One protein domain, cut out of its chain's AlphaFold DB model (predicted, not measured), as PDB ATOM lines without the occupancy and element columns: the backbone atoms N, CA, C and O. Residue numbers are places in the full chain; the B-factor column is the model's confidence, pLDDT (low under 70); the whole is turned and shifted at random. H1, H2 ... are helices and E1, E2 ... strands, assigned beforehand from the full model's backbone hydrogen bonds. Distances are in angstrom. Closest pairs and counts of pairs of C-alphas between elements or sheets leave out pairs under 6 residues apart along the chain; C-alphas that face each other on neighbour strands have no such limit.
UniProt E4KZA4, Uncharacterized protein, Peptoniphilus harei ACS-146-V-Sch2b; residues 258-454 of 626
ATOM      1  N   LYS A 258     -30.659 -12.990  -2.800       94.44
ATOM      2  CA  LYS A 258     -31.530 -14.159  -2.978       94.44
ATOM      3  C   LYS A 258     -31.434 -14.669  -4.410       94.44
ATOM      4  O   LYS A 258     -32.223 -14.300  -5.281       94.44
ATOM      5  N   ASP A 259     -30.385 -15.448  -4.671       93.44
ATOM      6  CA  ASP A 259     -30.034 -15.926  -6.017       93.44
ATOM      7  C   ASP A 259     -31.119 -16.835  -6.629       93.44
ATOM      8  O   ASP A 259     -31.259 -16.883  -7.850       93.44
ATOM      9  N   ASP A 260     -31.935 -17.487  -5.800       92.94
ATOM     10  CA  ASP A 260     -33.093 -18.292  -6.200       92.94
ATOM     11  C   ASP A 260     -34.179 -17.473  -6.921       92.94
ATOM     12  O   ASP A 260     -34.847 -17.991  -7.817       92.94
ATOM     13  N   LEU A 261     -34.308 -16.173  -6.620       93.00
ATOM     14  CA  LEU A 261     -35.280 -15.304  -7.294       93.00
ATOM     15  C   LEU A 261     -34.991 -15.133  -8.791       93.00
ATOM     16  O   LEU A 261     -35.910 -14.840  -9.556       93.00
ATOM     17  N   LEU A 262     -33.739 -15.322  -9.223       94.69
ATOM     18  CA  LEU A 262     -33.348 -15.230 -10.635       94.69
ATOM     19  C   LEU A 262     -33.903 -16.382 -11.479       94.69
ATOM     20  O   LEU A 262     -33.949 -16.266 -12.701       94.69
ATOM     21  N   GLU A 263     -34.315 -17.479 -10.842       94.69
ATOM     22  CA  GLU A 263     -34.801 -18.684 -11.517       94.69
ATOM     23  C   GLU A 263     -36.340 -18.772 -11.552       94.69
ATOM     24  O   GLU A 263     -36.891 -19.677 -12.178       94.69
ATOM     25  N   LEU A 264     -37.051 -17.824 -10.927       93.75
ATOM     26  CA  LEU A 264     -38.519 -17.777 -10.931       93.75
ATOM     27  C   LEU A 264     -39.071 -17.514 -12.333       93.75
ATOM     28  O   LEU A 264     -38.545 -16.665 -13.047       93.75
ATOM     29  N   GLY A 265     -40.194 -18.143 -12.697       89.44
ATOM     30  CA  GLY A 265     -40.829 -17.964 -14.013       89.44
ATOM     31  C   GLY A 265     -41.164 -16.505 -14.358       89.44
ATOM     32  O   GLY A 265     -41.030 -16.102 -15.508       89.44
ATOM     33  N   GLY A 266     -41.496 -15.682 -13.355       90.75
ATOM     34  CA  GLY A 266     -41.743 -14.244 -13.527       90.75
ATOM     35  C   GLY A 266     -40.482 -13.371 -13.610       90.75
ATOM     36  O   GLY A 266     -40.593 -12.155 -13.718       90.75
ATOM     37  N   VAL A 267     -39.283 -13.953 -13.528       96.31
ATOM     38  CA  VAL A 267     -37.990 -13.242 -13.593       96.31
ATOM     39  C   VAL A 267     -37.104 -13.827 -14.688       96.31
ATOM     40  O   VAL A 267     -36.525 -13.077 -15.473       96.31
ATOM     41  N   LYS A 268     -37.028 -15.154 -14.799       96.25
ATOM     42  CA  LYS A 268     -36.286 -15.891 -15.824       96.25
ATOM     43  C   LYS A 268     -37.027 -15.868 -17.161       96.25
ATOM     44  O   LYS A 268     -37.508 -16.882 -17.658       96.25
ATOM     45  N   THR A 269     -37.120 -14.681 -17.742       95.12
ATOM     46  CA  THR A 269     -37.746 -14.450 -19.043       95.12
ATOM     47  C   THR A 269     -36.679 -14.139 -20.096       95.12
ATOM     48  O   THR A 269     -35.622 -13.596 -19.751       95.12
ATOM     49  N   PRO A 270     -36.945 -14.383 -21.394       95.75
ATOM     50  CA  PRO A 270     -36.020 -13.998 -22.464       95.75
ATOM     51  C   PRO A 270     -35.653 -12.504 -22.447       95.75
ATOM     52  O   PRO A 270     -34.535 -12.125 -22.779       95.75
ATOM     53  N   LYS A 271     -36.572 -11.634 -21.997       94.38
ATOM     54  CA  LYS A 271     -36.335 -10.185 -21.882       94.38
ATOM     55  C   LYS A 271     -35.285  -9.837 -20.819       94.38
ATOM     56  O   LYS A 271     -34.602  -8.824 -20.953       94.38
ATOM     57  N   ASN A 272     -35.145 -10.670 -19.787       97.06
ATOM     58  CA  ASN A 272     -34.248 -10.426 -18.660       97.06
ATOM     59  C   ASN A 272     -32.886 -11.118 -18.793       97.06
ATOM     60  O   ASN A 272     -31.974 -10.760 -18.052       97.06
ATOM     61  N   GLU A 273     -32.719 -12.064 -19.724       96.25
ATOM     62  CA  GLU A 273     -31.536 -12.933 -19.835       96.25
ATOM     63  C   GLU A 273     -30.212 -12.157 -19.786       96.25
ATOM     64  O   GLU A 273     -29.352 -12.435 -18.946       96.25
ATOM     65  N   LYS A 274     -30.088 -11.105 -20.605       96.88
ATOM     66  CA  LYS A 274     -28.902 -10.240 -20.616       96.88
ATOM     67  C   LYS A 274     -28.666  -9.551 -19.270       96.88
ATOM     68  O   LYS A 274     -27.553  -9.565 -18.762       96.88
ATOM     69  N   SER A 275     -29.705  -8.963 -18.677       97.44
ATOM     70  CA  SER A 275     -29.560  -8.215 -17.419       97.44
ATOM     71  C   SER A 275     -29.257  -9.139 -16.234       97.44
ATOM     72  O   SER A 275     -28.523  -8.751 -15.328       97.44
ATOM     73  N   ILE A 276     -29.767 -10.375 -16.255       97.69
ATOM     74  CA  ILE A 276     -29.418 -11.417 -15.282       97.69
ATOM     75  C   ILE A 276     -27.947 -11.819 -15.437       97.69
ATOM     76  O   ILE A 276     -27.243 -11.933 -14.434       97.69
ATOM     77  N   ALA A 277     -27.461 -12.008 -16.669       97.06
ATOM     78  CA  ALA A 277     -26.052 -12.303 -16.925       97.06
ATOM     79  C   ALA A 277     -25.134 -11.157 -16.459       97.06
ATOM     80  O   ALA A 277     -24.152 -11.405 -15.756       97.06
ATOM     81  N   ASP A 278     -25.498  -9.908 -16.763       97.62
ATOM     82  CA  ASP A 278     -24.774  -8.713 -16.319       97.62
ATOM     83  C   ASP A 278     -24.732  -8.622 -14.781       97.62
ATOM     84  O   ASP A 278     -23.687  -8.326 -14.200       97.62
ATOM     85  N   LEU A 279     -25.844  -8.932 -14.101       97.44
ATOM     86  CA  LEU A 279     -25.913  -8.952 -12.638       97.44
ATOM     87  C   LEU A 279     -25.021 -10.051 -12.041       97.44
ATOM     88  O   LEU A 279     -24.265  -9.773 -11.111       97.44
ATOM     89  N   LYS A 280     -25.070 -11.274 -12.589       96.62
ATOM     90  CA  LYS A 280     -24.214 -12.398 -12.165       96.62
ATOM     91  C   LYS A 280     -22.729 -12.057 -12.342       96.62
ATOM     92  O   LYS A 280     -21.944 -12.287 -11.428       96.62
ATOM     93  N   SER A 281     -22.360 -11.437 -13.463       97.00
ATOM     94  CA  SER A 281     -20.992 -10.962 -13.713       97.00
ATOM     95  C   SER A 281     -20.546  -9.910 -12.685       97.00
ATOM     96  O   SER A 281     -19.478 -10.035 -12.084       97.00
ATOM     97  N   LEU A 282     -21.404  -8.922 -12.395       96.75
ATOM     98  CA  LEU A 282     -21.118  -7.880 -11.403       96.75
ATOM     99  C   LEU A 282     -20.941  -8.449  -9.983       96.75
ATOM    100  O   LEU A 282     -20.141  -7.935  -9.201       96.75
ATOM    101  N   ILE A 283     -21.675  -9.512  -9.641       96.06
ATOM    102  CA  ILE A 283     -21.544 -10.220  -8.359       96.06
ATOM    103  C   ILE A 283     -20.175 -10.895  -8.241       96.06
ATOM    104  O   ILE A 283     -19.547 -10.800  -7.186       96.06
ATOM    105  N   GLU A 284     -19.695 -11.556  -9.295       95.94
ATOM    106  CA  GLU A 284     -18.370 -12.183  -9.281       95.94
ATOM    107  C   GLU A 284     -17.251 -11.141  -9.166       95.94
ATOM    108  O   GLU A 284     -16.353 -11.290  -8.334       95.94
ATOM    109  N   GLU A 285     -17.355 -10.030  -9.898       95.38
ATOM    110  CA  GLU A 285     -16.430  -8.899  -9.763       95.38
ATOM    111  C   GLU A 285     -16.412  -8.358  -8.321       95.38
ATOM    112  O   GLU A 285     -15.350  -8.182  -7.721       95.38
ATOM    113  N   ALA A 286     -17.585  -8.173  -7.711       95.38
ATOM    114  CA  ALA A 286     -17.695  -7.718  -6.330       95.38
ATOM    115  C   ALA A 286     -17.082  -8.696  -5.313       95.38
ATOM    116  O   ALA A 286     -16.428  -8.259  -4.363       95.38
ATOM    117  N   LYS A 287     -17.247 -10.011  -5.502       95.50
ATOM    118  CA  LYS A 287     -16.611 -11.032  -4.650       95.50
ATOM    119  C   LYS A 287     -15.086 -10.970  -4.736       95.50
ATOM    120  O   LYS A 287     -14.415 -11.090  -3.711       95.50
ATOM    121  N   ILE A 288     -14.537 -10.749  -5.933       94.19
ATOM    122  CA  ILE A 288     -13.092 -10.569  -6.131       94.19
ATOM    123  C   ILE A 288     -12.607  -9.335  -5.357       94.19
ATOM    124  O   ILE A 288     -11.663  -9.438  -4.572       94.19
ATOM    125  N   LEU A 289     -13.293  -8.195  -5.505       92.56
ATOM    126  CA  LEU A 289     -12.951  -6.943  -4.815       92.56
ATOM    127  C   LEU A 289     -13.024  -7.064  -3.282       92.56
ATOM    128  O   LEU A 289     -12.190  -6.494  -2.574       92.56
ATOM    129  N   LEU A 290     -13.983  -7.831  -2.753       93.31
ATOM    130  CA  LEU A 290     -14.101  -8.096  -1.315       93.31
ATOM    131  C   LEU A 290     -12.897  -8.867  -0.759       93.31
ATOM    132  O   LEU A 290     -12.383  -8.516   0.307       93.31
ATOM    133  N   ASN A 291     -12.438  -9.889  -1.484       92.25
ATOM    134  CA  ASN A 291     -11.387 -10.803  -1.026       92.25
ATOM    135  C   ASN A 291      -9.964 -10.269  -1.242       92.25
ATOM    136  O   ASN A 291      -9.020 -10.749  -0.610       92.25
ATOM    137  N   LYS A 292      -9.785  -9.279  -2.121       90.56
ATOM    138  CA  LYS A 292      -8.473  -8.699  -2.417       90.56
ATOM    139  C   LYS A 292      -7.979  -7.838  -1.252       90.56
ATOM    140  O   LYS A 292      -8.706  -6.962  -0.792       90.56
ATOM    141  N   LYS A 293      -6.752  -8.069  -0.763       83.31
ATOM    142  CA  LYS A 293      -6.168  -7.273   0.337       83.31
ATOM    143  C   LYS A 293      -5.883  -5.836  -0.096       83.31
ATOM    144  O   LYS A 293      -6.448  -4.920   0.492       83.31
ATOM    145  N   ASP A 294      -5.104  -5.684  -1.162       84.81
ATOM    146  CA  ASP A 294      -4.687  -4.392  -1.704       84.81
ATOM    147  C   ASP A 294      -5.418  -4.118  -3.020       84.81
ATOM    148  O   ASP A 294      -5.445  -4.967  -3.916       84.81
ATOM    149  N   LEU A 295      -6.036  -2.944  -3.128       86.88
ATOM    150  CA  LEU A 295      -6.843  -2.537  -4.280       86.88
ATOM    151  C   LEU A 295      -6.171  -1.373  -5.008       86.88
ATOM    152  O   LEU A 295      -5.632  -0.467  -4.375       86.88
ATOM    153  N   SER A 296      -6.209  -1.395  -6.339       87.88
ATOM    154  CA  SER A 296      -5.773  -0.268  -7.163       87.88
ATOM    155  C   SER A 296      -6.760   0.899  -7.052       87.88
ATOM    156  O   SER A 296      -7.917   0.721  -6.668       87.88
ATOM    157  N   SER A 297      -6.341   2.106  -7.441       84.81
ATOM    158  CA  SER A 297      -7.229   3.277  -7.438       84.81
ATOM    159  C   SER A 297      -8.487   3.080  -8.296       84.81
ATOM    160  O   SER A 297      -9.549   3.588  -7.944       84.81
ATOM    161  N   ASP A 298      -8.399   2.325  -9.395       86.19
ATOM    162  CA  ASP A 298      -9.556   2.035 -10.251       86.19
ATOM    163  C   ASP A 298     -10.499   1.006  -9.615       86.19
ATOM    164  O   ASP A 298     -11.718   1.133  -9.709       86.19
ATOM    165  N   GLU A 299      -9.952   0.028  -8.891       90.94
ATOM    166  CA  GLU A 299     -10.747  -0.936  -8.128       90.94
ATOM    167  C   GLU A 299     -11.465  -0.275  -6.939       90.94
ATOM    168  O   GLU A 299     -12.601  -0.635  -6.628       90.94
ATOM    169  N   ILE A 300     -10.846   0.731  -6.307       87.38
ATOM    170  CA  ILE A 300     -11.491   1.545  -5.267       87.38
ATOM    171  C   ILE A 300     -12.658   2.338  -5.864       87.38
ATOM    172  O   ILE A 300     -13.767   2.244  -5.341       87.38
ATOM    173  N   LYS A 301     -12.467   3.038  -6.992       90.25
ATOM    174  CA  LYS A 301     -13.571   3.731  -7.688       90.25
ATOM    175  C   LYS A 301     -14.709   2.774  -8.032       90.25
ATOM    176  O   LYS A 301     -15.880   3.107  -7.864       90.25
ATOM    177  N   LYS A 302     -14.380   1.556  -8.473       92.94
ATOM    178  CA  LYS A 302     -15.385   0.532  -8.763       92.94
ATOM    179  C   LYS A 302     -16.168   0.120  -7.514       92.94
ATOM    180  O   LYS A 302     -17.389  -0.004  -7.579       92.94
ATOM    181  N   LEU A 303     -15.493  -0.050  -6.375       91.44
ATOM    182  CA  LEU A 303     -16.131  -0.266  -5.072       91.44
ATOM    183  C   LEU A 303     -17.098   0.874  -4.728       91.44
ATOM    184  O   LEU A 303     -18.249   0.596  -4.402       91.44
ATOM    185  N   GLU A 304     -16.680   2.131  -4.883       90.00
ATOM    186  CA  GLU A 304     -17.535   3.302  -4.638       90.00
ATOM    187  C   GLU A 304     -18.782   3.310  -5.537       90.00
ATOM    188  O   GLU A 304     -19.892   3.581  -5.076       90.00
ATOM    189  N   GLU A 305     -18.635   2.959  -6.816       93.75
ATOM    190  CA  GLU A 305     -19.767   2.821  -7.738       93.75
ATOM    191  C   GLU A 305     -20.713   1.682  -7.348       93.75
ATOM    192  O   GLU A 305     -21.931   1.813  -7.496       93.75
ATOM    193  N   LEU A 306     -20.184   0.560  -6.854       92.38
ATOM    194  CA  LEU A 306     -20.977  -0.574  -6.381       92.38
ATOM    195  C   LEU A 306     -21.758  -0.224  -5.114       92.38
ATOM    196  O   LEU A 306     -22.889  -0.678  -4.955       92.38
ATOM    197  N   THR A 307     -21.206   0.603  -4.231       88.50
ATOM    198  CA  THR A 307     -21.781   0.900  -2.911       88.50
ATOM    199  C   THR A 307     -22.396   2.292  -2.807       88.50
ATOM    200  O   THR A 307     -22.742   2.716  -1.710       88.50
ATOM    201  N   LYS A 308     -22.552   3.019  -3.920       88.75
ATOM    202  CA  LYS A 308     -23.017   4.414  -3.921       88.75
ATOM    203  C   LYS A 308     -24.386   4.597  -3.252       88.75
ATOM    204  O   LYS A 308     -25.357   3.931  -3.624       88.75
ATOM    205  N   PHE A 309     -24.494   5.598  -2.378       80.06
ATOM    206  CA  PHE A 309     -25.750   6.137  -1.841       80.06
ATOM    207  C   PHE A 309     -25.897   7.631  -2.182       80.06
ATOM    208  O   PHE A 309     -24.908   8.338  -2.341       80.06
ATOM    209  N   GLU A 310     -27.136   8.105  -2.315       76.38
ATOM    210  CA  GLU A 310     -27.501   9.529  -2.390       76.38
ATOM    211  C   GLU A 310     -28.542   9.796  -1.294       76.38
ATOM    212  O   GLU A 310     -29.715   9.419  -1.428       76.38
ATOM    213  N   GLY A 311     -28.102  10.378  -0.174       77.69
ATOM    214  CA  GLY A 311     -28.864  10.343   1.077       77.69
ATOM    215  C   GLY A 311     -29.116   8.894   1.513       77.69
ATOM    216  O   GLY A 311     -28.224   8.057   1.454       77.69
ATOM    217  N   GLU A 312     -30.356   8.562   1.874       72.00
ATOM    218  CA  GLU A 312     -30.751   7.188   2.236       72.00
ATOM    219  C   GLU A 312     -30.956   6.264   1.020       72.00
ATOM    220  O   GLU A 312     -31.197   5.065   1.163       72.00
ATOM    221  N   LYS A 313     -30.911   6.795  -0.210       74.56
ATOM    222  CA  LYS A 313     -31.238   6.015  -1.409       74.56
ATOM    223  C   LYS A 313     -29.996   5.336  -1.958       74.56
ATOM    224  O   LYS A 313     -29.094   6.002  -2.461       74.56
ATOM    225  N   TYR A 314     -30.011   4.009  -1.989       83.88
ATOM    226  CA  TYR A 314     -29.000   3.241  -2.705       83.88
ATOM    227  C   TYR A 314     -29.041   3.549  -4.215       83.88
ATOM    228  O   TYR A 314     -30.098   3.569  -4.860       83.88
ATOM    229  N   ARG A 315     -27.873   3.835  -4.789       88.44
ATOM    230  CA  ARG A 315     -27.653   4.265  -6.183       88.44
ATOM    231  C   ARG A 315     -26.526   3.502  -6.871       88.44
ATOM    232  O   ARG A 315     -26.180   3.845  -8.005       88.44
ATOM    233  N   GLY A 316     -25.997   2.481  -6.205       90.50
ATOM    234  CA  GLY A 316     -24.896   1.692  -6.718       90.50
ATOM    235  C   GLY A 316     -25.257   0.839  -7.933       90.50
ATOM    236  O   GLY A 316     -26.427   0.703  -8.320       90.50
ATOM    237  N   SER A 317     -24.223   0.287  -8.561       93.25
ATOM    238  CA  SER A 317     -24.328  -0.411  -9.846       93.25
ATOM    239  C   SER A 317     -25.251  -1.635  -9.817       93.25
ATOM    240  O   SER A 317     -25.974  -1.838 -10.793       93.25
ATOM    241  N   PHE A 318     -25.363  -2.361  -8.695       94.25
ATOM    242  CA  PHE A 318     -26.322  -3.472  -8.578       94.25
ATOM    243  C   PHE A 318     -27.763  -3.023  -8.824       94.25
ATOM    244  O   PHE A 318     -28.489  -3.648  -9.591       94.25
ATOM    245  N   ARG A 319     -28.173  -1.887  -8.245       94.00
ATOM    246  CA  ARG A 319     -29.522  -1.348  -8.462       94.00
ATOM    247  C   ARG A 319     -29.736  -0.902  -9.905       94.00
ATOM    248  O   ARG A 319     -30.851  -1.007 -10.410       94.00
ATOM    249  N   LYS A 320     -28.708  -0.348 -10.556       93.12
ATOM    250  CA  LYS A 320     -28.815   0.096 -11.955       93.12
ATOM    251  C   LYS A 320     -29.119  -1.083 -12.879       93.12
ATOM    252  O   LYS A 320     -29.990  -0.939 -13.729       93.12
ATOM    253  N   ILE A 321     -28.456  -2.222 -12.672       94.25
ATOM    254  CA  ILE A 321     -28.713  -3.451 -13.435       94.25
ATOM    255  C   ILE A 321     -30.060  -4.064 -13.038       94.25
ATOM    256  O   ILE A 321     -30.870  -4.358 -13.912       94.25
ATOM    257  N   ALA A 322     -30.346  -4.182 -11.736       95.06
ATOM    258  CA  ALA A 322     -31.578  -4.796 -11.234       95.06
ATOM    259  C   ALA A 322     -32.857  -4.139 -11.779       95.06
ATOM    260  O   ALA A 322     -33.831  -4.826 -12.048       95.06
ATOM    261  N   LYS A 323     -32.844  -2.824 -12.029       93.12
ATOM    262  CA  LYS A 323     -33.972  -2.106 -12.650       93.12
ATOM    263  C   LYS A 323     -34.336  -2.559 -14.062       93.12
ATOM    264  O   LYS A 323     -35.434  -2.254 -14.517       93.12
ATOM    265  N   ASN A 324     -33.407  -3.200 -14.761       94.81
ATOM    266  CA  ASN A 324     -33.638  -3.730 -16.100       94.81
ATOM    267  C   ASN A 324     -34.147  -5.178 -16.060       94.81
ATOM    268  O   ASN A 324     -34.551  -5.698 -17.093       94.81
ATOM    269  N   ILE A 325     -34.134  -5.815 -14.886       96.81
ATOM    270  CA  ILE A 325     -34.735  -7.124 -14.650       96.81
ATOM    271  C   ILE A 325     -36.182  -6.867 -14.225       96.81
ATOM    272  O   ILE A 325     -36.459  -6.503 -13.081       96.81
ATOM    273  N   LEU A 326     -37.099  -6.990 -15.181       95.88
ATOM    274  CA  LEU A 326     -38.511  -6.686 -14.972       95.88
ATOM    275  C   LEU A 326     -39.262  -7.930 -14.515       95.88
ATOM    276  O   LEU A 326     -39.100  -9.006 -15.085       95.88
ATOM    277  N   VAL A 327     -40.124  -7.762 -13.520       95.81
ATOM    278  CA  VAL A 327     -41.094  -8.793 -13.144       95.81
ATOM    279  C   VAL A 327     -42.107  -8.976 -14.275       95.81
ATOM    280  O   VAL A 327     -42.625  -7.988 -14.802       95.81
ATOM    281  N   ASP A 328     -42.395 -10.217 -14.657       92.88
ATOM    282  CA  ASP A 328     -43.445 -10.512 -15.626       92.88
ATOM    283  C   ASP A 328     -44.814 -10.155 -15.044       92.88
ATOM    284  O   ASP A 328     -45.164 -10.547 -13.927       92.88
ATOM    285  N   PHE A 329     -45.529  -9.305 -15.770       93.06
ATOM    286  CA  PHE A 329     -46.611  -8.495 -15.233       93.06
ATOM    287  C   PHE A 329     -47.529  -8.070 -16.372       93.06
ATOM    288  O   PHE A 329     -47.106  -7.342 -17.274       93.06
ATOM    289  N   GLU A 330     -48.796  -8.458 -16.293       95.19
ATOM    290  CA  GLU A 330     -49.826  -8.033 -17.235       95.19
ATOM    291  C   GLU A 330     -51.094  -7.660 -16.474       95.19
ATOM    292  O   GLU A 330     -51.658  -8.489 -15.765       95.19
ATOM    293  N   VAL A 331     -51.556  -6.413 -16.615       96.31
ATOM    294  CA  VAL A 331     -52.897  -6.047 -16.139       96.31
ATOM    295  C   VAL A 331     -53.912  -6.629 -17.110       96.31
ATOM    296  O   VAL A 331     -53.869  -6.334 -18.303       96.31
ATOM    297  N   LEU A 332     -54.819  -7.443 -16.584       94.38
ATOM    298  CA  LEU A 332     -55.918  -8.035 -17.328       94.38
ATOM    299  C   LEU A 332     -57.069  -7.038 -17.470       94.38
ATOM    300  O   LEU A 332     -57.404  -6.328 -16.522       94.38
ATOM    301  N   GLY A 333     -57.708  -7.047 -18.637       87.88
ATOM    302  CA  GLY A 333     -58.857  -6.204 -18.963       87.88
ATOM    303  C   GLY A 333     -58.696  -5.525 -20.318       87.88
ATOM    304  O   GLY A 333     -57.614  -5.526 -20.911       87.88
ATOM    305  N   GLU A 334     -59.784  -4.941 -20.811       84.12
ATOM    306  CA  GLU A 334     -59.771  -4.168 -22.049       84.12
ATOM    307  C   GLU A 334     -58.867  -2.936 -21.899       84.12
ATOM    308  O   GLU A 334     -58.882  -2.262 -20.869       84.12
ATOM    309  N   ARG A 335     -58.037  -2.656 -22.911       88.44
ATOM    310  CA  ARG A 335     -57.189  -1.456 -22.948       88.44
ATOM    311  C   ARG A 335     -57.924  -0.370 -23.730       88.44
ATOM    312  O   ARG A 335     -57.657  -0.176 -24.911       88.44
ATOM    313  N   ASP A 336     -58.843   0.311 -23.059       82.19
ATOM    314  CA  ASP A 336     -59.784   1.295 -23.613       82.19
ATOM    315  C   ASP A 336     -59.399   2.756 -23.296       82.19
ATOM    316  O   ASP A 336     -59.788   3.683 -24.005       82.19
ATOM    317  N   ALA A 337     -58.544   2.992 -22.297       84.94
ATOM    318  CA  ALA A 337     -58.146   4.337 -21.898       84.94
ATOM    319  C   ALA A 337     -56.887   4.823 -22.632       84.94
ATOM    320  O   ALA A 337     -55.757   4.427 -22.320       84.94
ATOM    321  N   ARG A 338     -57.061   5.743 -23.588       85.81
ATOM    322  CA  ARG A 338     -55.939   6.385 -24.289       85.81
ATOM    323  C   ARG A 338     -55.229   7.397 -23.394       85.81
ATOM    324  O   ARG A 338     -55.790   8.407 -22.972       85.81
ATOM    325  N   ASN A 339     -53.940   7.185 -23.178       85.75
ATOM    326  CA  ASN A 339     -53.098   8.124 -22.456       85.75
ATOM    327  C   ASN A 339     -52.681   9.295 -23.351       85.75
ATOM    328  O   ASN A 339     -52.084   9.104 -24.412       85.75
ATOM    329  N   LYS A 340     -52.959  10.524 -22.903       83.50
ATOM    330  CA  LYS A 340     -52.742  11.739 -23.704       83.50
ATOM    331  C   LYS A 340     -51.268  12.011 -24.016       83.50
ATOM    332  O   LYS A 340     -50.960  12.634 -25.023       83.50
ATOM    333  N   ASN A 341     -50.356  11.541 -23.165       83.31
ATOM    334  CA  ASN A 341     -48.938  11.884 -23.241       83.31
ATOM    335  C   ASN A 341     -48.134  10.930 -24.130       83.31
ATOM    336  O   ASN A 341     -47.103  11.315 -24.666       83.31
ATOM    337  N   ASN A 342     -48.568   9.678 -24.294       84.25
ATOM    338  CA  ASN A 342     -47.876   8.703 -25.151       84.25
ATOM    339  C   ASN A 342     -48.762   8.080 -26.240       84.25
ATOM    340  O   ASN A 342     -48.261   7.276 -27.023       84.25
ATOM    341  N   GLY A 343     -50.058   8.397 -26.270       82.75
ATOM    342  CA  GLY A 343     -51.030   7.863 -27.223       82.75
ATOM    343  C   GLY A 343     -51.351   6.372 -27.073       82.75
ATOM    344  O   GLY A 343     -52.130   5.861 -27.872       82.75
ATOM    345  N   LYS A 344     -50.769   5.674 -26.088       87.31
ATOM    346  CA  LYS A 344     -51.006   4.249 -25.833       87.31
ATOM    347  C   LYS A 344     -52.285   4.047 -25.038       87.31
ATOM    348  O   LYS A 344     -52.647   4.882 -24.213       87.31
ATOM    349  N   TYR A 345     -52.897   2.890 -25.239       88.38
ATOM    350  CA  TYR A 345     -54.068   2.469 -24.492       88.38
ATOM    351  C   TYR A 345     -53.677   1.674 -23.248       88.38
ATOM    352  O   TYR A 345     -52.726   0.881 -23.265       88.38
ATOM    353  N   TYR A 346     -54.404   1.901 -22.164       90.94
ATOM    354  CA  TYR A 346     -54.232   1.266 -20.863       90.94
ATOM    355  C   TYR A 346     -55.577   0.762 -20.354       90.94
ATOM    356  O   TYR A 346     -56.623   1.199 -20.825       90.94
ATOM    357  N   THR A 347     -55.528  -0.172 -19.413       91.12
ATOM    358  CA  THR A 347     -56.728  -0.751 -18.810       91.12
ATOM    359  C   THR A 347     -57.401   0.245 -17.875       91.12
ATOM    360  O   THR A 347     -56.721   1.020 -17.197       91.12
ATOM    361  N   SER A 348     -58.726   0.205 -17.811       87.38
ATOM    362  CA  SER A 348     -59.520   0.949 -16.832       87.38
ATOM    363  C   SER A 348     -59.883   0.072 -15.632       87.38
ATOM    364  O   SER A 348     -59.992  -1.148 -15.749       87.38
ATOM    365  N   LEU A 349     -60.041   0.678 -14.458       86.56
ATOM    366  CA  LEU A 349     -60.458  -0.002 -13.236       86.56
ATOM    367  C   LEU A 349     -61.866  -0.583 -13.435       86.56
ATOM    368  O   LEU A 349     -62.767   0.126 -13.881       86.56
ATOM    369  N   GLN A 350     -62.056  -1.858 -13.093       78.56
ATOM    370  CA  GLN A 350     -63.340  -2.554 -13.239       78.56
ATOM    371  C   GLN A 350     -63.753  -3.147 -11.897       78.56
ATOM    372  O   GLN A 350     -62.939  -3.816 -11.265       78.56
ATOM    373  N   ASN A 351     -64.994  -2.931 -11.449       76.56
ATOM    374  CA  ASN A 351     -65.505  -3.474 -10.177       76.56
ATOM    375  C   ASN A 351     -64.603  -3.172  -8.969       76.56
ATOM    376  O   ASN A 351     -64.441  -4.013  -8.086       76.56
ATOM    377  N   ASN A 352     -63.964  -1.996  -8.946       83.88
ATOM    378  CA  ASN A 352     -62.957  -1.641  -7.939       83.88
ATOM    379  C   ASN A 352     -61.799  -2.650  -7.834       83.88
ATOM    380  O   ASN A 352     -61.160  -2.759  -6.791       83.88
ATOM    381  N   GLN A 353     -61.506  -3.386  -8.905       90.94
ATOM    382  CA  GLN A 353     -60.485  -4.421  -8.940       90.94
ATOM    383  C   GLN A 353     -59.469  -4.189 -10.053       90.94
ATOM    384  O   GLN A 353     -59.790  -3.797 -11.174       90.94
ATOM    385  N   ILE A 354     -58.215  -4.497  -9.735       95.38
ATOM    386  CA  ILE A 354     -57.132  -4.624 -10.699       95.38
ATOM    387  C   ILE A 354     -56.687  -6.078 -10.685       95.38
ATOM    388  O   ILE A 354     -56.205  -6.571  -9.666       95.38
ATOM    389  N   ARG A 355     -56.831  -6.761 -11.817       96.00
ATOM    390  CA  ARG A 355     -56.414  -8.156 -11.974       96.00
ATOM    391  C   ARG A 355     -55.103  -8.200 -12.738       96.00
ATOM    392  O   ARG A 355     -54.977  -7.567 -13.779       96.00
ATOM    393  N   ILE A 356     -54.118  -8.914 -12.209       97.56
ATOM    394  CA  ILE A 356     -52.762  -8.969 -12.749       97.56
ATOM    395  C   ILE A 356     -52.385 -10.428 -12.943       97.56
ATOM    396  O   ILE A 356     -52.366 -11.194 -11.983       97.56
ATOM    397  N   ASN A 357     -52.070 -10.795 -14.177       96.62
ATOM    398  CA  ASN A 357     -51.522 -12.097 -14.513       96.62
ATOM    399  C   ASN A 357     -50.005 -12.082 -14.305       96.62
ATOM    400  O   ASN A 357     -49.308 -11.180 -14.786       96.62
ATOM    401  N   THR A 358     -49.495 -13.063 -13.564       94.81
ATOM    402  CA  THR A 358     -48.057 -13.244 -13.366       94.81
ATOM    403  C   THR A 358     -47.727 -14.703 -13.031       94.81
ATOM    404  O   THR A 358     -48.472 -15.350 -12.299       94.81
ATOM    405  N   PRO A 359     -46.579 -15.243 -13.479       92.88
ATOM    406  CA  PRO A 359     -46.121 -16.573 -13.066       92.88
ATOM    407  C   PRO A 359     -45.646 -16.642 -11.602       92.88
ATOM    408  O   PRO A 359     -45.163 -17.684 -11.158       92.88
ATOM    409  N   LEU A 360     -45.664 -15.523 -10.873       91.31
ATOM    410  CA  LEU A 360     -45.224 -15.456  -9.485       91.31
ATOM    411  C   LEU A 360     -46.314 -15.945  -8.530       91.31
ATOM    412  O   LEU A 360     -47.446 -15.482  -8.582       91.31
ATOM    413  N   SER A 361     -45.921 -16.796  -7.588       89.12
ATOM    414  CA  SER A 361     -46.746 -17.197  -6.452       89.12
ATOM    415  C   SER A 361     -46.399 -16.395  -5.196       89.12
ATOM    416  O   SER A 361     -45.275 -15.890  -5.058       89.12
ATOM    417  N   ASP A 362     -47.337 -16.366  -4.248       90.00
ATOM    418  CA  ASP A 362     -47.155 -15.799  -2.905       90.00
ATOM    419  C   ASP A 362     -46.835 -14.292  -2.894       90.00
ATOM    420  O   ASP A 362     -46.114 -13.781  -2.036       90.00
ATOM    421  N   VAL A 363     -47.374 -13.549  -3.863       93.19
ATOM    422  CA  VAL A 363     -47.273 -12.085  -3.879       93.19
ATOM    423  C   VAL A 363     -48.312 -11.506  -2.923       93.19
ATOM    424  O   VAL A 363     -49.513 -11.656  -3.133       93.19
ATOM    425  N   LYS A 364     -47.854 -10.836  -1.861       94.94
ATOM    426  CA  LYS A 364     -48.727 -10.259  -0.822       94.94
ATOM    427  C   LYS A 364     -48.891  -8.752  -0.958       94.94
ATOM    428  O   LYS A 364     -48.234  -8.111  -1.778       94.94
ATOM    429  N   LYS A 365     -49.736  -8.138  -0.132       95.94
ATOM    430  CA  LYS A 365     -49.770  -6.676  -0.028       95.94
ATOM    431  C   LYS A 365     -48.496  -6.152   0.638       95.94
ATOM    432  O   LYS A 365     -47.889  -6.816   1.480       95.94
ATOM    433  N   ILE A 366     -48.081  -4.932   0.295       94.12
ATOM    434  CA  ILE A 366     -46.965  -4.265   0.974       94.12
ATOM    435  C   ILE A 366     -47.142  -4.272   2.506       94.12
ATOM    436  O   ILE A 366     -48.153  -3.820   3.049       94.12
ATOM    437  N   GLY A 367     -46.122  -4.772   3.207       91.81
ATOM    438  CA  GLY A 367     -46.116  -4.929   4.665       91.81
ATOM    439  C   GLY A 367     -46.599  -6.290   5.179       91.81
ATOM    440  O   GLY A 367     -46.452  -6.537   6.369       91.81
ATOM    441  N   GLU A 368     -47.133  -7.159   4.319       93.31
ATOM    442  CA  GLU A 368     -47.436  -8.564   4.648       93.31
ATOM    443  C   GLU A 368     -46.300  -9.513   4.233       93.31
ATOM    444  O   GLU A 368     -46.162 -10.598   4.787       93.31
ATOM    445  N   SER A 369     -45.464  -9.092   3.280       91.44
ATOM    446  CA  SER A 369     -44.239  -9.782   2.873       91.44
ATOM    447  C   SER A 369     -43.116  -8.770   2.675       91.44
ATOM    448  O   SER A 369     -43.324  -7.703   2.094       91.44
ATOM    449  N   GLU A 370     -41.912  -9.107   3.143       83.94
ATOM    450  CA  GLU A 370     -40.694  -8.334   2.866       83.94
ATOM    451  C   GLU A 370     -40.019  -8.748   1.549       83.94
ATOM    452  O   GLU A 370     -39.107  -8.066   1.074       83.94
ATOM    453  N   GLU A 371     -40.448  -9.866   0.959       88.31
ATOM    454  CA  GLU A 371     -39.792 -10.469  -0.201       88.31
ATOM    455  C   GLU A 371     -40.522 -10.194  -1.504       88.31
ATOM    456  O   GLU A 371     -39.899  -9.767  -2.475       88.31
ATOM    457  N   ARG A 372     -41.830 -10.463  -1.530       92.75
ATOM    458  CA  ARG A 372     -42.660 -10.418  -2.734       92.75
ATOM    459  C   ARG A 372     -43.953  -9.719  -2.398       92.75
ATOM    460  O   ARG A 372     -44.813 -10.274  -1.716       92.75
ATOM    461  N   TYR A 373     -44.078  -8.483  -2.849       95.75
ATOM    462  CA  TYR A 373     -45.252  -7.700  -2.520       95.75
ATOM    463  C   TYR A 373     -45.685  -6.801  -3.662       95.75
ATOM    464  O   TYR A 373     -44.877  -6.343  -4.467       95.75
ATOM    465  N   ILE A 374     -46.978  -6.513  -3.704       96.69
ATOM    466  CA  ILE A 374     -47.541  -5.482  -4.555       96.69
ATOM    467  C   ILE A 374     -47.720  -4.192  -3.762       96.69
ATOM    468  O   ILE A 374     -48.133  -4.175  -2.599       96.69
ATOM    469  N   LYS A 375     -47.394  -3.091  -4.425       95.25
ATOM    470  CA  LYS A 375     -47.607  -1.729  -3.964       95.25
ATOM    471  C   LYS A 375     -48.504  -1.019  -4.964       95.25
ATOM    472  O   LYS A 375     -48.236  -1.052  -6.164       95.25
ATOM    473  N   LEU A 376     -49.510  -0.312  -4.465       96.75
ATOM    474  CA  LEU A 376     -50.352   0.544  -5.288       96.75
ATOM    475  C   LEU A 376     -49.942   2.008  -5.115       96.75
ATOM    476  O   LEU A 376     -49.907   2.537  -4.008       96.75
ATOM    477  N   ASN A 377     -49.591   2.659  -6.219       96.38
ATOM    478  CA  ASN A 377     -49.458   4.111  -6.272       96.38
ATOM    479  C   ASN A 377     -50.655   4.707  -7.007       96.38
ATOM    480  O   ASN A 377     -51.383   3.996  -7.695       96.38
ATOM    481  N   TYR A 378     -50.805   6.017  -6.921       95.44
ATOM    482  CA  TYR A 378     -51.760   6.770  -7.707       95.44
ATOM    483  C   TYR A 378     -51.116   8.027  -8.292       95.44
ATOM    484  O   TYR A 378     -50.038   8.451  -7.869       95.44
ATOM    485  N   ILE A 379     -51.766   8.576  -9.311       94.25
ATOM    486  CA  ILE A 379     -51.420   9.825  -9.983       94.25
ATOM    487  C   ILE A 379     -52.689  10.675  -9.970       94.25
ATOM    488  O   ILE A 379     -53.744  10.229 -10.435       94.25
ATOM    489  N   SER A 380     -52.589  11.881  -9.415       90.81
ATOM    490  CA  SER A 380     -53.691  12.846  -9.405       90.81
ATOM    491  C   SER A 380     -53.931  13.435 -10.800       90.81
ATOM    492  O   SER A 380     -53.033  13.424 -11.645       90.81
ATOM    493  N   LYS A 381     -55.114  14.007 -11.043       88.06
ATOM    494  CA  LYS A 381     -55.431  14.765 -12.264       88.06
ATOM    495  C   LYS A 381     -54.404  15.872 -12.497       88.06
ATOM    496  O   LYS A 381     -53.810  15.941 -13.566       88.06
ATOM    497  N   LYS A 382     -54.073  16.628 -11.446       88.69
ATOM    498  CA  LYS A 382     -53.022  17.655 -11.470       88.69
ATOM    499  C   LYS A 382     -51.663  17.111 -11.930       88.69
ATOM    500  O   LYS A 382     -51.020  17.712 -12.787       88.69
ATOM    501  N   ASP A 383     -51.209  15.989 -11.368       90.19
ATOM    502  CA  ASP A 383     -49.910  15.399 -11.725       90.19
ATOM    503  C   ASP A 383     -49.919  14.806 -13.140       90.19
ATOM    504  O   ASP A 383     -48.925  14.915 -13.861       90.19
ATOM    505  N   TYR A 384     -51.043  14.220 -13.555       88.69
ATOM    506  CA  TYR A 384     -51.258  13.739 -14.919       88.69
ATOM    507  C   TYR A 384     -51.221  14.887 -15.935       88.69
ATOM    508  O   TYR A 384     -50.608  14.759 -16.997       88.69
ATOM    509  N   ASP A 385     -51.831  16.020 -15.591       86.00
ATOM    510  CA  ASP A 385     -51.932  17.177 -16.470       86.00
ATOM    511  C   ASP A 385     -50.643  17.988 -16.562       86.00
ATOM    512  O   ASP A 385     -50.379  18.557 -17.614       86.00
ATOM    513  N   SER A 386     -49.806  17.966 -15.522       85.06
ATOM    514  CA  SER A 386     -48.527  18.689 -15.470       85.06
ATOM    515  C   SER A 386     -47.433  18.182 -16.422       85.06
ATOM    516  O   SER A 386     -46.361  18.782 -16.510       85.06
ATOM    517  N   VAL A 387     -47.648  17.045 -17.090       80.38
ATOM    518  CA  VAL A 387     -46.664  16.444 -17.994       80.38
ATOM    519  C   VAL A 387     -47.032  16.783 -19.434       80.38
ATOM    520  O   VAL A 387     -48.024  16.275 -19.942       80.38
ATOM    521  N   ASP A 388     -46.186  17.549 -20.125       58.78
ATOM    522  CA  ASP A 388     -46.392  17.932 -21.537       58.78
ATOM    523  C   ASP A 388     -45.728  16.971 -22.548       58.78
ATOM    524  O   ASP A 388     -45.766  17.170 -23.760       58.78
ATOM    525  N   ALA A 389     -45.059  15.915 -22.076       57.41
ATOM    526  CA  ALA A 389     -44.087  15.198 -22.901       57.41
ATOM    527  C   ALA A 389     -44.682  14.099 -23.807       57.41
ATOM    528  O   ALA A 389     -45.130  13.068 -23.309       57.41
ATOM    529  N   ILE A 390     -44.491  14.259 -25.128       53.56
ATOM    530  CA  ILE A 390     -44.664  13.254 -26.206       53.56
ATOM    531  C   ILE A 390     -43.382  12.405 -26.406       53.56
ATOM    532  O   ILE A 390     -42.992  12.077 -27.524       53.56
ATOM    533  N   SER A 391     -42.640  12.057 -25.345       53.47
ATOM    534  CA  SER A 391     -41.498  11.132 -25.508       53.47
ATOM    535  C   SER A 391     -41.115  10.340 -24.248       53.47
ATOM    536  O   SER A 391     -40.365  10.790 -23.383       53.47
ATOM    537  N   LYS A 392     -41.641   9.107 -24.178       45.78
ATOM    538  CA  LYS A 392     -41.048   7.846 -23.666       45.78
ATOM    539  C   LYS A 392     -42.144   6.774 -23.624       45.78
ATOM    540  O   LYS A 392     -43.315   7.099 -23.459       45.78
ATOM    541  N   SER A 393     -41.771   5.493 -23.728       53.22
ATOM    542  CA  SER A 393     -42.710   4.353 -23.720       53.22
ATOM    543  C   SER A 393     -43.741   4.373 -22.578       53.22
ATOM    544  O   SER A 393     -44.842   3.864 -22.790       53.22
ATOM    545  N   THR A 394     -43.417   4.995 -21.436       58.72
ATOM    546  CA  THR A 394     -44.343   5.346 -20.346       58.72
ATOM    547  C   THR A 394     -43.946   6.724 -19.776       58.72
ATOM    548  O   THR A 394     -42.788   6.885 -19.370       58.72
ATOM    549  N   PRO A 395     -44.847   7.723 -19.750       68.50
ATOM    550  CA  PRO A 395     -44.594   9.041 -19.175       68.50
ATOM    551  C   PRO A 395     -44.216   8.952 -17.693       68.50
ATOM    552  O   PRO A 395     -44.706   8.095 -16.953       68.50
ATOM    553  N   LYS A 396     -43.316   9.834 -17.248       80.25
ATOM    554  CA  LYS A 396     -42.894   9.898 -15.844       80.25
ATOM    555  C   LYS A 396     -43.754  10.900 -15.087       80.25
ATOM    556  O   LYS A 396     -43.391  12.065 -14.991       80.25
ATOM    557  N   TYR A 397     -44.859  10.420 -14.538       86.50
ATOM    558  CA  TYR A 397     -45.691  11.202 -13.632       86.50
ATOM    559  C   TYR A 397     -45.072  11.294 -12.238       86.50
ATOM    560  O   TYR A 397     -44.419  10.350 -11.766       86.50
ATOM    561  N   ASN A 398     -45.345  12.406 -11.558       88.69
ATOM    562  CA  ASN A 398     -45.319  12.411 -10.104       88.69
ATOM    563  C   ASN A 398     -46.399  11.444  -9.614       88.69
ATOM    564  O   ASN A 398     -47.502  11.403 -10.151       88.69
ATOM    565  N   LYS A 399     -46.031  10.605  -8.652       90.19
ATOM    566  CA  LYS A 399     -46.895   9.554  -8.129       90.19
ATOM    567  C   LYS A 399     -46.795   9.506  -6.618       90.19
ATOM    568  O   LYS A 399     -45.706   9.661  -6.057       90.19
ATOM    569  N   GLN A 400     -47.922   9.238  -5.991       94.19
ATOM    570  CA  GLN A 400     -48.092   9.111  -4.559       94.19
ATOM    571  C   GLN A 400     -48.391   7.652  -4.235       94.19
ATOM    572  O   GLN A 400     -48.969   6.926  -5.039       94.19
ATOM    573  N   GLU A 401     -47.978   7.197  -3.062       93.75
ATOM    574  CA  GLU A 401     -48.353   5.868  -2.591       93.75
ATOM    575  C   GLU A 401     -49.799   5.890  -2.100       93.75
ATOM    576  O   GLU A 401     -50.157   6.743  -1.289       93.75
ATOM    577  N   LEU A 402     -50.622   4.963  -2.596       92.94
ATOM    578  CA  LEU A 402     -51.973   4.786  -2.083       92.94
ATOM    579  C   LEU A 402     -51.885   4.101  -0.718       92.94
ATOM    580  O   LEU A 402     -51.123   3.145  -0.545       92.94
ATOM    581  N   ASN A 403     -52.670   4.576   0.250       91.69
ATOM    582  CA  ASN A 403     -52.714   3.963   1.572       91.69
ATOM    583  C   ASN A 403     -53.091   2.473   1.454       91.69
ATOM    584  O   ASN A 403     -54.118   2.126   0.873       91.69
ATOM    585  N   LYS A 404     -52.259   1.593   2.020       91.62
ATOM    586  CA  LYS A 404     -52.435   0.132   2.000       91.62
ATOM    587  C   LYS A 404     -53.690  -0.367   2.715       91.62
ATOM    588  O   LYS A 404     -54.065  -1.524   2.537       91.62
ATOM    589  N   ASP A 405     -54.323   0.479   3.522       91.69
ATOM    590  CA  ASP A 405     -55.590   0.165   4.183       91.69
ATOM    591  C   ASP A 405     -56.784   0.311   3.219       91.69
ATOM    592  O   ASP A 405     -57.830  -0.290   3.441       91.69
ATOM    593  N   LEU A 406     -56.615   1.048   2.111       90.88
ATOM    594  CA  LEU A 406     -57.655   1.259   1.096       90.88
ATOM    595  C   LEU A 406     -57.767   0.111   0.093       90.88
ATOM    596  O   LEU A 406     -58.628   0.161  -0.779       90.88
ATOM    597  N   TYR A 407     -56.907  -0.906   0.170       95.25
ATOM    598  CA  TYR A 407     -56.981  -2.047  -0.733       95.25
ATOM    599  C   TYR A 407     -56.565  -3.363  -0.080       95.25
ATOM    600  O   TYR A 407     -55.822  -3.418   0.905       95.25
ATOM    601  N   SER A 408     -57.047  -4.450  -0.660       96.06
ATOM    602  CA  SER A 408     -56.670  -5.823  -0.341       96.06
ATOM    603  C   SER A 408     -56.027  -6.479  -1.554       96.06
ATOM    604  O   SER A 408     -56.166  -5.995  -2.678       96.06
ATOM    605  N   VAL A 409     -55.247  -7.527  -1.307       97.06
ATOM    606  CA  VAL A 409     -54.526  -8.264  -2.340       97.06
ATOM    607  C   VAL A 409     -54.768  -9.736  -2.094       97.06
ATOM    608  O   VAL A 409     -54.459 -10.241  -1.017       97.06
ATOM    609  N   GLU A 410     -55.288 -10.410  -3.104       95.38
ATOM    610  CA  GLU A 410     -55.479 -11.852  -3.104       95.38
ATOM    611  C   GLU A 410     -54.748 -12.435  -4.308       95.38
ATOM    612  O   GLU A 410     -54.807 -11.880  -5.402       95.38
ATOM    613  N   GLU A 411     -54.040 -13.542  -4.113       92.62
ATOM    614  CA  GLU A 411     -53.400 -14.283  -5.197       92.62
ATOM    615  C   GLU A 411     -54.057 -15.652  -5.287       92.62
ATOM    616  O   GLU A 411     -54.139 -16.375  -4.290       92.62
ATOM    617  N   LYS A 412     -54.580 -15.971  -6.471       89.62
ATOM    618  CA  LYS A 412     -55.203 -17.257  -6.754       89.62
ATOM    619  C   LYS A 412     -54.917 -17.655  -8.195       89.62
ATOM    620  O   LYS A 412     -55.210 -16.898  -9.117       89.62
ATOM    621  N   ASP A 413     -54.384 -18.861  -8.372       86.75
ATOM    622  CA  ASP A 413     -54.127 -19.478  -9.676       86.75
ATOM    623  C   ASP A 413     -53.282 -18.586 -10.617       86.75
ATOM    624  O   ASP A 413     -53.551 -18.500 -11.813       86.75
ATOM    625  N   GLY A 414     -52.269 -17.885 -10.079       86.56
ATOM    626  CA  GLY A 414     -51.395 -16.987 -10.858       86.56
ATOM    627  C   GLY A 414     -52.017 -15.628 -11.203       86.56
ATOM    628  O   GLY A 414     -51.403 -14.812 -11.895       86.56
ATOM    629  N   ILE A 415     -53.227 -15.355 -10.704       95.06
ATOM    630  CA  ILE A 415     -53.879 -14.054 -10.814       95.06
ATOM    631  C   ILE A 415     -53.832 -13.346  -9.467       95.06
ATOM    632  O   ILE A 415     -54.422 -13.790  -8.481       95.06
ATOM    633  N   ILE A 416     -53.178 -12.191  -9.448       96.94
ATOM    634  CA  ILE A 416     -53.222 -11.260  -8.326       96.94
ATOM    635  C   ILE A 416     -54.405 -10.323  -8.544       96.94
ATOM    636  O   ILE A 416     -54.465  -9.606  -9.540       96.94
ATOM    637  N   THR A 417     -55.334 -10.299  -7.599       96.75
ATOM    638  CA  THR A 417     -56.471  -9.379  -7.579       96.75
ATOM    639  C   THR A 417     -56.246  -8.341  -6.490       96.75
ATOM    640  O   THR A 417     -56.150  -8.669  -5.309       96.75
ATOM    641  N   VAL A 418     -56.144  -7.078  -6.895       97.31
ATOM    642  CA  VAL A 418     -56.086  -5.925  -5.995       97.31
ATOM    643  C   VAL A 418     -57.476  -5.309  -5.924       97.31
ATOM    644  O   VAL A 418     -57.914  -4.715  -6.905       97.31
ATOM    645  N   THR A 419     -58.154  -5.428  -4.786       94.88
ATOM    646  CA  THR A 419     -59.500  -4.865  -4.575       94.88
ATOM    647  C   THR A 419     -59.401  -3.575  -3.776       94.88
ATOM    648  O   THR A 419     -58.831  -3.572  -2.684       94.88
ATOM    649  N   ILE A 420     -59.951  -2.484  -4.303       91.62
ATOM    650  CA  ILE A 420     -60.073  -1.196  -3.620       91.62
ATOM    651  C   ILE A 420     -61.276  -1.269  -2.671       91.62
ATOM    652  O   ILE A 420     -62.410  -1.458  -3.100       91.62
ATOM    653  N   ASN A 421     -61.012  -1.138  -1.372       84.50
ATOM    654  CA  ASN A 421     -61.977  -1.348  -0.289       84.50
ATOM    655  C   ASN A 421     -62.529  -0.038   0.301       84.50
ATOM    656  O   ASN A 421     -63.404  -0.080   1.161       84.50
ATOM    657  N   GLY A 422     -61.987   1.115  -0.095       73.81
ATOM    658  CA  GLY A 422     -62.381   2.422   0.427       73.81
ATOM    659  C   GLY A 422     -62.329   3.502  -0.641       73.81
ATOM    660  O   GLY A 422     -61.937   3.248  -1.780       73.81
ATOM    661  N   GLU A 423     -62.711   4.717  -0.264       76.94
ATOM    662  CA  GLU A 423     -62.666   5.861  -1.170       76.94
ATOM    663  C   GLU A 423     -61.222   6.182  -1.560       76.94
ATOM    664  O   GLU A 423     -60.316   6.277  -0.722       76.94
ATOM    665  N   LEU A 424     -61.004   6.320  -2.866       84.88
ATOM    666  CA  LEU A 424     -59.743   6.817  -3.386       84.88
ATOM    667  C   LEU A 424     -59.569   8.289  -2.980       84.88
ATOM    668  O   LEU A 424     -60.560   9.003  -2.833       84.88
ATOM    669  N   PRO A 425     -58.323   8.769  -2.831       83.69
ATOM    670  CA  PRO A 425     -58.064  10.195  -2.697       83.69
ATOM    671  C   PRO A 425     -58.747  11.015  -3.803       83.69
ATOM    672  O   PRO A 425     -58.924  10.533  -4.925       83.69
ATOM    673  N   GLU A 426     -59.080  12.266  -3.492       73.94
ATOM    674  CA  GLU A 426     -59.680  13.195  -4.452       73.94
ATOM    675  C   GLU A 426     -58.801  13.335  -5.711       73.94
ATOM    676  O   GLU A 426     -57.565  13.286  -5.644       73.94
ATOM    677  N   ASP A 427     -59.445  13.462  -6.874       80.06
ATOM    678  CA  ASP A 427     -58.814  13.633  -8.187       80.06
ATOM    679  C   ASP A 427     -57.864  12.515  -8.650       80.06
ATOM    680  O   ASP A 427     -57.017  12.740  -9.522       80.06
ATOM    681  N   VAL A 428     -57.953  11.290  -8.125       89.31
ATOM    682  CA  VAL A 428     -57.132  10.188  -8.655       89.31
ATOM    683  C   VAL A 428     -57.528   9.884 -10.101       89.31
ATOM    684  O   VAL A 428     -58.634   9.416 -10.364       89.31
ATOM    685  N   LYS A 429     -56.591  10.080 -11.037       89.00
ATOM    686  CA  LYS A 429     -56.788   9.800 -12.469       89.00
ATOM    687  C   LYS A 429     -56.290   8.415 -12.873       89.00
ATOM    688  O   LYS A 429     -56.864   7.771 -13.749       89.00
ATOM    689  N   ILE A 430     -55.187   7.973 -12.271       93.31
ATOM    690  CA  ILE A 430     -54.534   6.705 -12.611       93.31
ATOM    691  C   ILE A 430     -54.062   6.021 -11.332       93.31
ATOM    692  O   ILE A 430     -53.377   6.626 -10.510       93.31
ATOM    693  N   LEU A 431     -54.356   4.733 -11.209       95.75
ATOM    694  CA  LEU A 431     -53.716   3.813 -10.283       95.75
ATOM    695  C   LEU A 431     -52.530   3.128 -10.971       95.75
ATOM    696  O   LEU A 431     -52.562   2.785 -12.150       95.75
ATOM    697  N   LYS A 432     -51.443   2.929 -10.232       96.19
ATOM    698  CA  LYS A 432     -50.227   2.270 -10.709       96.19
ATOM    699  C   LYS A 432     -49.871   1.110  -9.780       96.19
ATOM    700  O   LYS A 432     -49.131   1.330  -8.812       96.19
ATOM    701  N   PRO A 433     -50.386  -0.103 -10.046       97.50
ATOM    702  CA  PRO A 433     -49.920  -1.315  -9.379       97.50
ATOM    703  C   PRO A 433     -48.462  -1.597  -9.756       97.50
ATOM    704  O   PRO A 433     -48.069  -1.432 -10.912       97.50
ATOM    705  N   ILE A 434     -47.650  -2.002  -8.781       97.12
ATOM    706  CA  ILE A 434     -46.247  -2.371  -8.982       97.12
ATOM    707  C   ILE A 434     -45.938  -3.600  -8.133       97.12
ATOM    708  O   ILE A 434     -46.081  -3.542  -6.912       97.12
ATOM    709  N   ILE A 435     -45.479  -4.682  -8.762       96.81
ATOM    710  CA  ILE A 435     -44.925  -5.833  -8.040       96.81
ATOM    711  C   ILE A 435     -43.453  -5.561  -7.741       96.81
ATOM    712  O   ILE A 435     -42.706  -5.133  -8.619       96.81
ATOM    713  N   TYR A 436     -43.054  -5.836  -6.503       96.12
ATOM    714  CA  TYR A 436     -41.695  -5.763  -5.990       96.12
ATOM    715  C   TYR A 436     -41.213  -7.154  -5.583       96.12
ATOM    716  O   TYR A 436     -41.863  -7.832  -4.787       96.12
ATOM    717  N   LEU A 437     -40.034  -7.539  -6.073       96.25
ATOM    718  CA  LEU A 437     -39.254  -8.672  -5.580       96.25
ATOM    719  C   LEU A 437     -37.956  -8.152  -4.959       96.25
ATOM    720  O   LEU A 437     -37.115  -7.589  -5.663       96.25
ATOM    721  N   LYS A 438     -37.776  -8.323  -3.648       95.19
ATOM    722  CA  LYS A 438     -36.558  -7.916  -2.931       95.19
ATOM    723  C   LYS A 438     -35.435  -8.923  -3.192       95.19
ATOM    724  O   LYS A 438     -35.360  -9.954  -2.530       95.19
ATOM    725  N   TYR A 439     -34.552  -8.601  -4.138       95.81
ATOM    726  CA  TYR A 439     -33.395  -9.433  -4.479       95.81
ATOM    727  C   TYR A 439     -32.292  -9.372  -3.423       95.81
ATOM    728  O   TYR A 439     -31.727 -10.401  -3.077       95.81
ATOM    729  N   ALA A 440     -32.002  -8.183  -2.904       93.62
ATOM    730  CA  ALA A 440     -31.052  -7.953  -1.818       93.62
ATOM    731  C   ALA A 440     -31.459  -6.679  -1.061       93.62
ATOM    732  O   ALA A 440     -32.413  -5.992  -1.449       93.62
ATOM    733  N   ASP A 441     -30.753  -6.317   0.008       85.50
ATOM    734  CA  ASP A 441     -31.050  -5.069   0.713       85.50
ATOM    735  C   ASP A 441     -30.939  -3.850  -0.217       85.50
ATOM    736  O   ASP A 441     -29.917  -3.599  -0.855       85.50
ATOM    737  N   ASN A 442     -32.029  -3.078  -0.298       83.62
ATOM    738  CA  ASN A 442     -32.199  -1.923  -1.191       83.62
ATOM    739  C   ASN A 442     -32.154  -2.219  -2.706       83.62
ATOM    740  O   ASN A 442     -32.109  -1.280  -3.511       83.62
ATOM    741  N   ILE A 443     -32.204  -3.490  -3.114       93.50
ATOM    742  CA  ILE A 443     -32.176  -3.917  -4.518       93.50
ATOM    743  C   ILE A 443     -33.426  -4.744  -4.810       93.50
ATOM    744  O   ILE A 443     -33.656  -5.790  -4.207       93.50
ATOM    745  N   TYR A 444     -34.222  -4.268  -5.765       95.44
ATOM    746  CA  TYR A 444     -35.508  -4.857  -6.116       95.44
ATOM    747  C   TYR A 444     -35.603  -5.072  -7.624       95.44
ATOM    748  O   TYR A 444     -35.134  -4.225  -8.390       95.44
ATOM    749  N   PHE A 445     -36.252  -6.162  -8.023       97.00
ATOM    750  CA  PHE A 445     -36.844  -6.294  -9.352       97.00
ATOM    751  C   PHE A 445     -38.274  -5.775  -9.260       97.00
ATOM    752  O   PHE A 445     -38.996  -6.106  -8.318       97.00
ATOM    753  N   GLU A 446     -38.671  -4.912 -10.190       95.31
ATOM    754  CA  GLU A 446     -39.986  -4.278 -10.157       95.31
ATOM    755  C   GLU A 446     -40.573  -4.171 -11.561       95.31
ATOM    756  O   GLU A 446     -39.850  -3.959 -12.534       95.31
ATOM    757  N   ASN A 447     -41.891  -4.294 -11.670       95.12
ATOM    758  CA  ASN A 447     -42.621  -3.912 -12.872       95.12
ATOM    759  C   ASN A 447     -44.045  -3.487 -12.503       95.12
ATOM    760  O   ASN A 447     -44.563  -3.862 -11.451       95.12
ATOM    761  N   GLY A 448     -44.664  -2.666 -13.345       94.38
ATOM    762  CA  GLY A 448     -46.021  -2.196 -13.114       94.38
ATOM    763  C   GLY A 448     -46.569  -1.382 -14.274       94.38
ATOM    764  O   GLY A 448     -45.833  -0.627 -14.916       94.38
ATOM    765  N   ASP A 449     -47.879  -1.441 -14.481       94.12
ATOM    766  CA  ASP A 449     -48.581  -0.745 -15.566       94.12
ATOM    767  C   ASP A 449     -49.404   0.444 -15.029       94.12
ATOM    768  O   ASP A 449     -49.280   0.810 -13.856       94.12
ATOM    769  N   LEU A 450     -50.128   1.143 -15.897       93.88
ATOM    770  CA  LEU A 450     -51.095   2.179 -15.540       93.88
ATOM    771  C   LEU A 450     -52.510   1.613 -15.659       93.88
ATOM    772  O   LEU A 450     -52.805   0.906 -16.618       93.88
ATOM    773  N   VAL A 451     -53.364   1.966 -14.704       93.81
ATOM    774  CA  VAL A 451     -54.784   1.623 -14.684       93.81
ATOM    775  C   VAL A 451     -55.580   2.904 -14.494       93.81
ATOM    776  O   VAL A 451     -55.424   3.576 -13.477       93.81
ATOM    777  N   TYR A 452     -56.394   3.284 -15.471       91.31
ATOM    778  CA  TYR A 452     -57.217   4.487 -15.371       91.31
ATOM    779  C   TYR A 452     -58.356   4.262 -14.385       91.31
ATOM    780  O   TYR A 452     -58.977   3.209 -14.387       91.31
ATOM    781  N   THR A 453     -58.634   5.239 -13.526       87.94
ATOM    782  CA  THR A 453     -59.757   5.131 -12.582       87.94
ATOM    783  C   THR A 453     -61.106   5.340 -13.251       87.94
ATOM    784  O   THR A 453     -62.088   4.771 -12.789       87.94
ATOM    785  N   LYS A 454     -61.145   6.150 -14.319       79.56
ATOM    786  CA  LYS A 454     -62.349   6.467 -15.095       79.56
ATOM    787  C   LYS A 454     -62.050   6.574 -16.593       79.56
ATOM    788  O   LYS A 454     -60.986   7.084 -16.971       79.56
TER     789      LYS A 454
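This is residues 258 to 454 of the 626 residues of an uncharacterized protein of Peptoniphilus harei ACS-146-V-Sch2b (UniProt E4KZA4). Two small sheets stand partly face to face as a loose body of strands, and the hairpin of E7, the longest strand, and E8 reaches from it toward a group of helices. There H4 packs on E8, and H2 and H3 form a V whose tip makes the far end, with H4 at its open side. The 197 printed residues hold five named helices and eight named strands, in the order H1 H2 H3 H4 E1 E2 E3 E4 H5 E5 E6 E7 E8. The sheets, E1 E3 E6 E5 and E4 E7 E8, are antiparallel; the class is mixed, with 97 residues, under half, in named elements. The whole is compact, radius of gyration of the C-alphas 18.9 A, spanning 60 by 40 by 31 A.

Begin with the sheet of E1, residues 330 to 332, E3, 353 to 357, E6, 415 to 420, and E5, 407 to 412. Look for N 332 and O 355 at 2.8 A, N 354 and O 418 at 2.9 A, and, in the hairpin E5 and E6, N 410 and O 417 at 2.9 A. The strongly twisted second sheet has E4, 372 to 380, E7, 428 to 440, and E8, 443 to 447; N 375 and O 434 are 2.8 A apart, and in the hairpin E7 and E8 N 437 and O 445 are 2.9 A apart. E3 and E7 are near each other. E2, 345 to 348, pairs with no named strand, but its residues 347 to 348 pair with 451 to 452, parallel. H4, 317 to 322, is on the second sheet, over E8, at a height of 7.6 A; the C-alphas of Arg 319 and Ile 443 are closest, 5.4 A. H1, 259 to 263, is on the same face, and H5, 381 to 385, only grazes this sheet. H2, 273 to 291, touches H4 with residues 275 to 282 alone, closest C-alphas Leu 279 and Ile 321, 6.2 A, at a shallow tilt of 29 degrees, opposite ways. H3, 297 to 307, touches H2 at a steep tilt of 58 degrees, closest C-alphas Glu 299 and Leu 289, 7.2 A. Every O i to N i+4 pair is within hydrogen-bond range in H2, H3, H4 and H5; H1 has 0 of 1, but 2 of 2 O i to N i+3 pairs.

Find C-alpha 273 at (-31.536, -12.933, -19.835); H2 runs 27.6 A from there. E7 runs 32.5 A from C-alpha 428 at (-57.132, 10.188, -8.655), E4 26.6 A and H3 15.4 A.

The C-alphas farthest apart, Asp 294 and Asn 351, are 61.4 A apart. The printed part has no cut; the links E1 to E2, E3 to E4 and H5 to E5 are long. Residues 388 to 395 have pLDDT under 70.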